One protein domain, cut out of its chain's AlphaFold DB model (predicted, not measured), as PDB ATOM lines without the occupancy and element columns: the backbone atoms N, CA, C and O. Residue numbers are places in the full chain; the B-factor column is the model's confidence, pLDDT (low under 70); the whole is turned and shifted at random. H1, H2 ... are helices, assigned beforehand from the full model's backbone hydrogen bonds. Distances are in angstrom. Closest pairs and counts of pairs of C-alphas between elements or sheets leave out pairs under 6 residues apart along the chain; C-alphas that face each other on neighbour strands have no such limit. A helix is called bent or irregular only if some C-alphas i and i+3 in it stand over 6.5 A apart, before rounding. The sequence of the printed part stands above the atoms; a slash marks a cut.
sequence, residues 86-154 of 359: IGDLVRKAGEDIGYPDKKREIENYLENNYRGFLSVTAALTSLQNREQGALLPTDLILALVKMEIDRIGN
ATOM      1  N   ILE A  86      26.866  48.079   3.682       90.19
ATOM      2  CA  ILE A  86      25.834  47.294   4.380       90.19
ATOM      3  C   ILE A  86      25.684  47.749   5.832       90.19
ATOM      4  O   ILE A  86      24.590  47.789   6.393       90.19
ATOM      5  N   GLY A  87      26.806  48.098   6.467       88.56
ATOM      6  CA  GLY A  87      26.804  48.577   7.843       88.56
ATOM      7  C   GLY A  87      26.068  49.906   8.002       88.56
ATOM      8  O   GLY A  87      25.352  50.064   8.988       88.56
ATOM      9  N   ASP A  88      26.259  50.840   7.068       89.94
ATOM     10  CA  ASP A  88      25.565  52.133   7.058       89.94
ATOM     11  C   ASP A  88      24.087  51.967   6.719       89.94
ATOM     12  O   ASP A  88      23.244  52.520   7.421       89.94
ATOM     13  N   LEU A  89      23.772  51.142   5.719       91.94
ATOM     14  CA  LEU A  89      22.401  50.855   5.304       91.94
ATOM     15  C   LEU A  89      21.558  50.308   6.460       91.94
ATOM     16  O   LEU A  89      20.478  50.821   6.739       91.94
ATOM     17  N   VAL A  90      22.071  49.303   7.174       90.94
ATOM     18  CA  VAL A  90      21.371  48.714   8.324       90.94
ATOM     19  C   VAL A  90      21.187  49.729   9.455       90.94
ATOM     20  O   VAL A  90      20.125  49.758  10.070       90.94
ATOM     21  N   ARG A  91      22.196  50.569   9.742       89.88
ATOM     22  CA  ARG A  91      22.076  51.621  10.769       89.88
ATOM     23  C   ARG A  91      20.999  52.633  10.398       89.88
ATOM     24  O   ARG A  91      20.113  52.888  11.205       89.88
ATOM     25  N   LYS A  92      21.041  53.134   9.161       91.88
ATOM     26  CA  LYS A  92      20.052  54.070   8.624       91.88
ATOM     27  C   LYS A  92      18.647  53.471   8.659       91.88
ATOM     28  O   LYS A  92      17.732  54.146   9.095       91.88
ATOM     29  N   ALA A  93      18.478  52.204   8.278       92.25
ATOM     30  CA  ALA A  93      17.188  51.521   8.363       92.25
ATOM     31  C   ALA A  93      16.672  51.425   9.813       92.25
ATOM     32  O   ALA A  93      15.494  51.665  10.057       92.25
ATOM     33  N   GLY A  94      17.550  51.125  10.779       91.69
ATOM     34  CA  GLY A  94      17.207  51.118  12.205       91.69
ATOM     35  C   GLY A  94      16.762  52.490  12.725       91.69
ATOM     36  O   GLY A  94      15.768  52.583  13.441       91.69
ATOM     37  N   GLU A  95      17.450  53.559  12.318       91.31
ATOM     38  CA  GLU A  95      17.067  54.946  12.624       91.31
ATOM     39  C   GLU A  95      15.746  55.338  11.940       91.31
ATOM     40  O   GLU A  95      14.864  55.932  12.562       91.31
ATOM     41  N   ASP A  96      15.580  54.961  10.671       93.56
ATOM     42  CA  ASP A  96      14.416  55.277   9.844       93.56
ATOM     43  C   ASP A  96      13.120  54.659  10.400       93.56
ATOM     44  O   ASP A  96      12.061  55.275  10.292       93.56
ATOM     45  N   ILE A  97      13.192  53.507  11.078       91.38
ATOM     46  CA  ILE A  97      12.046  52.883  11.769       91.38
ATOM     47  C   ILE A  97      11.471  53.777  12.881       91.38
ATOM     48  O   ILE A  97      10.284  53.672  13.205       91.38
ATOM     49  N   GLY A  98      12.269  54.693  13.440       90.25
ATOM     50  CA  GLY A  98      11.800  55.687  14.407       90.25
ATOM     51  C   GLY A  98      10.820  56.714  13.823       90.25
ATOM     52  O   GLY A  98      10.128  57.393  14.581       90.25
ATOM     53  N   TYR A  99      10.722  56.819  12.494       94.00
ATOM     54  CA  TYR A  99       9.843  57.758  11.801       94.00
ATOM     55  C   TYR A  99       8.661  57.013  11.160       94.00
ATOM     56  O   TYR A  99       8.889  56.174  10.287       94.00
ATOM     57  N   PRO A 100       7.395  57.325  11.514       94.25
ATOM     58  CA  PRO A 100       6.227  56.561  11.059       94.25
ATOM     59  C   PRO A 100       6.122  56.363   9.540       94.25
ATOM     60  O   PRO A 100       5.831  55.258   9.085       94.25
ATOM     61  N   ASP A 101       6.400  57.402   8.746       95.56
ATOM     62  CA  ASP A 101       6.312  57.315   7.284       95.56
ATOM     63  C   ASP A 101       7.380  56.406   6.679       95.56
ATOM     64  O   ASP A 101       7.068  55.560   5.842       95.56
ATOM     65  N   LYS A 102       8.626  56.529   7.145       95.31
ATOM     66  CA  LYS A 102       9.736  55.695   6.675       95.31
ATOM     67  C   LYS A 102       9.604  54.255   7.152       95.31
ATOM     68  O   LYS A 102       9.882  53.333   6.392       95.31
ATOM     69  N   LYS A 103       9.131  54.048   8.384       95.50
ATOM     70  CA  LYS A 103       8.801  52.716   8.897       95.50
ATOM     71  C   LYS A 103       7.804  52.019   7.976       95.50
ATOM     72  O   LYS A 103       8.062  50.894   7.568       95.50
ATOM     73  N   ARG A 104       6.711  52.701   7.619       95.62
ATOM     74  CA  ARG A 104       5.686  52.174   6.709       95.62
ATOM     75  C   ARG A 104       6.247  51.876   5.317       95.62
ATOM     76  O   ARG A 104       5.879  50.876   4.719       95.62
ATOM     77  N   GLU A 105       7.143  52.718   4.805       95.56
ATOM     78  CA  GLU A 105       7.832  52.465   3.535       95.56
ATOM     79  C   GLU A 105       8.662  51.170   3.584       95.56
ATOM     80  O   GLU A 105       8.511  50.314   2.712       95.56
ATOM     81  N   ILE A 106       9.490  51.001   4.622       95.81
ATOM     82  CA  ILE A 106      10.311  49.796   4.819       95.81
ATOM     83  C   ILE A 106       9.413  48.566   5.003       95.81
ATOM     84  O   ILE A 106       9.654  47.538   4.381       95.81
ATOM     85  N   GLU A 107       8.372  48.669   5.829       96.38
ATOM     86  CA  GLU A 107       7.407  47.595   6.086       96.38
ATOM     87  C   GLU A 107       6.741  47.117   4.792       96.38
ATOM     88  O   GLU A 107       6.875  45.946   4.442       96.38
ATOM     89  N   ASN A 108       6.148  48.034   4.019       96.50
ATOM     90  CA  ASN A 108       5.524  47.726   2.731       96.50
ATOM     91  C   ASN A 108       6.516  47.079   1.752       96.50
ATOM     92  O   ASN A 108       6.169  46.166   0.999       96.50
ATOM     93  N   TYR A 109       7.762  47.556   1.723       95.50
ATOM     94  CA  TYR A 109       8.772  46.977   0.847       95.50
ATOM     95  C   TYR A 109       9.128  45.545   1.269       95.50
ATOM     96  O   TYR A 109       9.201  44.650   0.417       95.50
ATOM     97  N   LEU A 110       9.316  45.312   2.573       95.19
ATOM     98  CA  LEU A 110       9.606  43.991   3.128       95.19
ATOM     99  C   LEU A 110       8.441  43.021   2.901       95.19
ATOM    100  O   LEU A 110       8.696  41.904   2.470       95.19
ATOM    101  N   GLU A 111       7.184  43.428   3.073       94.94
ATOM    102  CA  GLU A 111       6.018  42.573   2.782       94.94
ATOM    103  C   GLU A 111       6.041  42.000   1.356       94.94
ATOM    104  O   GLU A 111       5.692  40.840   1.135       94.94
ATOM    105  N   ASN A 112       6.521  42.782   0.388       92.06
ATOM    106  CA  ASN A 112       6.558  42.372  -1.013       92.06
ATOM    107  C   ASN A 112       7.840  41.619  -1.398       92.06
ATOM    108  O   ASN A 112       7.794  40.726  -2.250       92.06
ATOM    109  N   ASN A 113       8.980  41.927  -0.774       90.81
ATOM    110  CA  ASN A 113      10.302  41.477  -1.237       90.81
ATOM    111  C   ASN A 113      11.059  40.570  -0.259       90.81
ATOM    112  O   ASN A 113      11.942  39.830  -0.689       90.81
ATOM    113  N   TYR A 114      10.743  40.607   1.034       91.19
ATOM    114  CA  TYR A 114      11.402  39.774   2.033       91.19
ATOM    115  C   TYR A 114      10.967  38.311   1.881       91.19
ATOM    116  O   TYR A 114       9.790  38.012   1.672       91.19
ATOM    117  N   ARG A 115      11.925  37.383   1.945       88.75
ATOM    118  CA  ARG A 115      11.707  35.935   1.763       88.75
ATOM    119  C   ARG A 115      12.393  35.140   2.870       88.75
ATOM    120  O   ARG A 115      13.149  34.214   2.603       88.75
ATOM    121  N   GLY A 116      12.165  35.559   4.108       88.31
ATOM    122  CA  GLY A 116      12.775  34.958   5.285       88.31
ATOM    123  C   GLY A 116      11.799  34.281   6.231       88.31
ATOM    124  O   GLY A 116      10.589  34.291   6.023       88.31
ATOM    125  N   PHE A 117      12.352  33.698   7.294       88.38
ATOM    126  CA  PHE A 117      11.582  32.957   8.298       88.38
ATOM    127  C   PHE A 117      10.902  33.851   9.342       88.38
ATOM    128  O   PHE A 117       9.965  33.409  10.006       88.38
ATOM    129  N   LEU A 118      11.374  35.087   9.525       91.69
ATOM    130  CA  LEU A 118      10.763  36.025  10.463       91.69
ATOM    131  C   LEU A 118       9.485  36.627   9.870       91.69
ATOM    132  O   LEU A 118       9.363  36.795   8.659       91.69
ATOM    133  N   SER A 119       8.538  37.024  10.721       94.12
ATOM    134  CA  SER A 119       7.494  37.950  10.275       94.12
ATOM    135  C   SER A 119       8.109  39.322   9.987       94.12
ATOM    136  O   SER A 119       9.121  39.690  10.592       94.12
ATOM    137  N   VAL A 120       7.489  40.118   9.110       93.75
ATOM    138  CA  VAL A 120       7.955  41.490   8.823       93.75
ATOM    139  C   VAL A 120       8.040  42.317  10.111       93.75
ATOM    140  O   VAL A 120       9.047  42.972  10.363       93.75
ATOM    141  N   THR A 121       7.051  42.201  10.999       92.81
ATOM    142  CA  THR A 121       7.062  42.866  12.311       92.81
ATOM    143  C   THR A 121       8.250  42.442  13.182       92.81
ATOM    144  O   THR A 121       8.879  43.287  13.825       92.81
ATOM    145  N   ALA A 122       8.594  41.149  13.202       91.69
ATOM    146  CA  ALA A 122       9.760  40.660  13.934       91.69
ATOM    147  C   ALA A 122      11.067  41.172  13.306       91.69
ATOM    148  O   ALA A 122      11.939  41.642  14.033       91.69
ATOM    149  N   ALA A 123      11.173  41.178  11.975       91.94
ATOM    150  CA  ALA A 123      12.326  41.715  11.256       91.94
ATOM    151  C   ALA A 123      12.551  43.214  11.541       91.94
ATOM    152  O   ALA A 123      13.672  43.626  11.843       91.94
ATOM    153  N   LEU A 124      11.486  44.022  11.530       91.62
ATOM    154  CA  LEU A 124      11.537  45.439  11.913       91.62
ATOM    155  C   LEU A 124      11.969  45.618  13.373       91.62
ATOM    156  O   LEU A 124      12.785  46.484  13.679       91.62
ATOM    157  N   THR A 125      11.474  44.765  14.270       89.38
ATOM    158  CA  THR A 125      11.868  44.784  15.686       89.38
ATOM    159  C   THR A 125      13.358  44.463  15.851       89.38
ATOM    160  O   THR A 125      14.049  45.132  16.618       89.38
ATOM    161  N   SER A 126      13.886  43.491  15.098       88.50
ATOM    162  CA  SER A 126      15.319  43.163  15.078       88.50
ATOM    163  C   SER A 126      16.187  44.300  14.534       88.50
ATOM    164  O   SER A 126      17.309  44.476  15.004       88.50
ATOM    165  N   LEU A 127      15.688  45.083  13.572       87.31
ATOM    166  CA  LEU A 127      16.374  46.280  13.074       87.31
ATOM    167  C   LEU A 127      16.396  47.405  14.113       87.31
ATOM    168  O   LEU A 127      17.430  48.045  14.294       87.31
ATOM    169  N   GLN A 128      15.273  47.625  14.801       84.00
ATOM    170  CA  GLN A 128      15.123  48.685  15.798       84.00
ATOM    171  C   GLN A 128      15.948  48.420  17.063       84.00
ATOM    172  O   GLN A 128      16.616  49.318  17.568       84.00
ATOM    173  N   ASN A 129      15.928  47.185  17.566       78.50
ATOM    174  CA  ASN A 129      16.552  46.811  18.839       78.50
ATOM    175  C   ASN A 129      17.997  46.328  18.678       78.50
ATOM    176  O   ASN A 129      18.515  45.590  19.517       78.50
ATOM    177  N   ARG A 130      18.651  46.683  17.571       71.19
ATOM    178  CA  ARG A 130      19.980  46.173  17.272       71.19
ATOM    179  C   ARG A 130      21.020  46.779  18.210       71.19
ATOM    180  O   ARG A 130      21.446  47.919  18.034       71.19
ATOM    181  N   GLU A 131      21.518  45.964  19.131       60.25
ATOM    182  CA  GLU A 131      22.774  46.242  19.822       60.25
ATOM    183  C   GLU A 131      23.960  46.141  18.846       60.25
ATOM    184  O   GLU A 131      23.926  45.412  17.843       60.25
ATOM    185  N   GLN A 132      25.037  46.886  19.114       54.28
ATOM    186  CA  GLN A 132      26.260  46.802  18.316       54.28
ATOM    187  C   GLN A 132      26.839  45.382  18.383       54.28
ATOM    188  O   GLN A 132      27.515  45.029  19.337       54.28
ATOM    189  N   GLY A 133      26.606  44.576  17.344       53.19
ATOM    190  CA  GLY A 133      27.196  43.237  17.222       53.19
ATOM    191  C   GLY A 133      26.212  42.142  16.826       53.19
ATOM    192  O   GLY A 133      26.640  41.160  16.230       53.19
ATOM    193  N   ALA A 134      24.905  42.334  17.038       64.06
ATOM    194  CA  ALA A 134      23.908  41.349  16.622       64.06
ATOM    195  C   ALA A 134      23.882  41.195  15.086       64.06
ATOM    196  O   ALA A 134      23.791  42.188  14.339       64.06
ATOM    197  N   LEU A 135      24.002  39.942  14.632       69.12
ATOM    198  CA  LEU A 135      23.888  39.528  13.236       69.12
ATOM    199  C   LEU A 135      22.407  39.477  12.861       69.12
ATOM    200  O   LEU A 135      21.628  38.743  13.460       69.12
ATOM    201  N   LEU A 136      22.027  40.286  11.876       84.44
ATOM    202  CA  LEU A 136      20.703  40.189  11.274       84.44
ATOM    203  C   LEU A 136      20.661  38.982  10.331       84.44
ATOM    204  O   LEU A 136      21.697  38.655   9.743       84.44
ATOM    205  N   PRO A 137      19.481  38.367  10.140       87.62
ATOM    206  CA  PRO A 137      19.306  37.343   9.122       87.62
ATOM    207  C   PRO A 137      19.776  37.849   7.753       87.62
ATOM    208  O   PRO A 137      19.486  38.987   7.365       87.62
ATOM    209  N   THR A 138      20.533  37.021   7.033       86.25
ATOM    210  CA  THR A 138      21.122  37.386   5.737       86.25
ATOM    211  C   THR A 138      20.042  37.814   4.746       86.25
ATOM    212  O   THR A 138      20.167  38.852   4.112       86.25
ATOM    213  N   ASP A 139      18.939  37.078   4.679       88.06
ATOM    214  CA  ASP A 139      17.724  37.367   3.913       88.06
ATOM    215  C   ASP A 139      17.155  38.774   4.171       88.06
ATOM    216  O   ASP A 139      16.747  39.457   3.229       88.06
ATOM    217  N   LEU A 140      17.173  39.244   5.423       90.44
ATOM    218  CA  LEU A 140      16.730  40.597   5.761       90.44
ATOM    219  C   LEU A 140      17.722  41.643   5.248       90.44
ATOM    220  O   LEU A 140      17.314  42.659   4.688       90.44
ATOM    221  N   ILE A 141      19.025  41.380   5.396       89.50
ATOM    222  CA  ILE A 141      20.073  42.243   4.841       89.50
ATOM    223  C   ILE A 141      19.903  42.348   3.323       89.50
ATOM    224  O   ILE A 141      19.842  43.459   2.810       89.50
ATOM    225  N   LEU A 142      19.758  41.230   2.607       88.69
ATOM    226  CA  LEU A 142      19.586  41.228   1.150       88.69
ATOM    227  C   LEU A 142      18.339  42.007   0.717       88.69
ATOM    228  O   LEU A 142      18.410  42.758  -0.254       88.69
ATOM    229  N   ALA A 143      17.223  41.886   1.443       91.19
ATOM    230  CA  ALA A 143      16.011  42.654   1.155       91.19
ATOM    231  C   ALA A 143      16.244  44.168   1.294       91.19
ATOM    232  O   ALA A 143      15.822  44.936   0.431       91.19
ATOM    233  N   LEU A 144      16.969  44.598   2.333       92.38
ATOM    234  CA  LEU A 144      17.343  46.003   2.514       92.38
ATOM    235  C   LEU A 144      18.306  46.488   1.428       92.38
ATOM    236  O   LEU A 144      18.143  47.598   0.929       92.38
ATOM    237  N   VAL A 145      19.296  45.675   1.043       90.62
ATOM    238  CA  VAL A 145      20.226  46.031  -0.041       90.62
ATOM    239  C   VAL A 145      19.469  46.180  -1.349       90.62
ATOM    240  O   VAL A 145      19.672  47.170  -2.042       90.62
ATOM    241  N   LYS A 146      18.553  45.257  -1.657       90.62
ATOM    242  CA  LYS A 146      17.689  45.366  -2.833       90.62
ATOM    243  C   LYS A 146      16.892  46.676  -2.809       90.62
ATOM    244  O   LYS A 146      16.905  47.397  -3.797       90.62
ATOM    245  N   MET A 147      16.289  47.020  -1.665       92.25
ATOM    246  CA  MET A 147      15.559  48.285  -1.495       92.25
ATOM    247  C   MET A 147      16.439  49.507  -1.782       92.25
ATOM    248  O   MET A 147      16.000  50.460  -2.419       92.25
ATOM    249  N   GLU A 148      17.684  49.494  -1.304       92.06
ATOM    250  CA  GLU A 148      18.617  50.593  -1.535       92.06
ATOM    251  C   GLU A 148      19.050  50.671  -3.003       92.06
ATOM    252  O   GLU A 148      19.121  51.762  -3.558       92.06
ATOM    253  N   ILE A 149      19.280  49.535  -3.664       89.81
ATOM    254  CA  ILE A 149      19.630  49.513  -5.089       89.81
ATOM    255  C   ILE A 149      18.470  50.024  -5.948       89.81
ATOM    256  O   ILE A 149      18.701  50.834  -6.846       89.81
ATOM    257  N   ASP A 150      17.232  49.637  -5.636       90.12
ATOM    258  CA  ASP A 150      16.037  50.143  -6.318       90.12
ATOM    259  C   ASP A 150      15.904  51.671  -6.176       90.12
ATOM    260  O   ASP A 150      15.485  52.351  -7.113       90.12
ATOM    261  N   ARG A 151      16.322  52.235  -5.034       90.69
ATOM    262  CA  ARG A 151      16.365  53.691  -4.805       90.69
ATOM    263  C   ARG A 151      17.513  54.385  -5.540       90.69
ATOM    264  O   ARG A 151      17.333  55.501  -6.020       90.69
ATOM    265  N   ILE A 152      18.692  53.764  -5.591       89.56
ATOM    266  CA  ILE A 152      19.879  54.310  -6.271       89.56
ATOM    267  C   ILE A 152      19.672  54.332  -7.793       89.56
ATOM    268  O   ILE A 152      20.152  55.243  -8.470       89.56
ATOM    269  N   GLY A 153      18.961  53.336  -8.325       86.44
ATOM    270  CA  GLY A 153      18.692  53.186  -9.748       86.44
ATOM    271  C   GLY A 153      19.888  52.639 -10.531       86.44
ATOM    272  O   GLY A 153      20.657  51.799 -10.050       86.44
ATOM    273  N   ASN A 154      20.032  53.099 -11.776       86.69
ATOM    274  CA  ASN A 154      20.975  52.534 -12.742       86.69
ATOM    275  C   ASN A 154      22.412  53.044 -12.568       86.69
ATOM    276  O   ASN A 154      22.956  53.700 -13.448       86.69
TER     277      ASN A 154
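This is residues 86 to 154 of the 359 residues of an uncharacterized protein of candidate division WWE3 bacterium (UniProt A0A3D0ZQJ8). Four helices, crossed rather than side by side, fold into a small compact cluster whose longest member, H4, sticks out with residues 149 to 152, followed by the tail 153 to 154. H1 starts near the middle of H4 and runs to where H2 begins and H3 ends; H2 packs on H4 with its last turns, and H3 packs on H2 and H1. The class is all helix: the printed part has 69 residues with four named helices, in the order H1, H2, H3, H4 along the chain, and no named strand. The whole is compact, with a radius of gyration of the C-alphas of 11.1 A, and the C-alphas span 33 by 23 by 23 A along the three main axes.

Begin with the longest helix, H4, residues 138 to 152. Find C-alpha 138 at (21.122, 37.386, 5.737); from there the helix runs 20.8 A to C-alpha 152 at (19.879, 54.310, -6.271). Go back to the first printed residue for H1, residues 86 to 96, which starts at C-alpha 86 at (25.834, 47.294, 4.380) and measures 15.0 A from first to last C-alpha. After three residues comes H2, residues 100 to 113, which runs 19.9 A from Pro 100 to Asn 113. Past the next link you reach H3, residues 120 to 128, with 12.3 A from the C-alpha of Val 120 to that of Gln 128. None of these helices is bent or irregular.

Start at H4 and look toward H1: the two touch, about perpendicular at 82 degrees, and their closest C-alphas are those of Ile 86 and Val 145, 7.3 A apart. H4 and H2 only just touch, with 3 pairs of C-alphas within 8 A. H4 touches H2 with residues 143 to 147 alone, and H2 touches H4 with residues 109 to 113 alone; their closest C-alphas, those of Asn 113 and Ala 143, are 6.3 A apart. H2 and H4 run opposite ways at a steep tilt of 69 degrees, only just short of about perpendicular. Move on to H3, which touches H2; residues 107 to 111 are the part of H2 that takes part. The closest C-alphas here are those of Leu 110 and Val 120, 6.4 A apart, and the two helices run opposite ways at a steep tilt of 52 degrees. H3 also touches H1, about perpendicular at 78 degrees, where the C-alphas of Gly 94 and Gln 128 come within 4.8 A. H1 and H2 only just touch, with 3 pairs of C-alphas within 8 A; H2 does so with residues 102 to 106 alone. Their closest C-alphas are those of Asp 96 and Lys 102, 5.7 A apart, and they run opposite ways at a steep tilt of 51 degrees. H3 and H4 are close but not clearly touching, with the C-alphas of Ala 123 and Leu 140 at 7.1 A. Check the backbone of H1, H2, H3 and H4 and you find every O i to N i+4 pair within hydrogen-bond range.

The two C-alphas farthest apart are those of Glu 131, in the link from H3 to H4, and Asn 154, the last printed residue, at 33.2 A. Residues 149 to 154, of which 149 to 152 belong to H4, stand free. The printed part has no cut. The link from H1 to H2 is tight, those from H2 to H3 and from H3 to H4 are short, and no link is long. Read the B-factor column for the model's confidence: the mean pLDDT of the printed part is 88.5, and residues 131 to 135 are under 70.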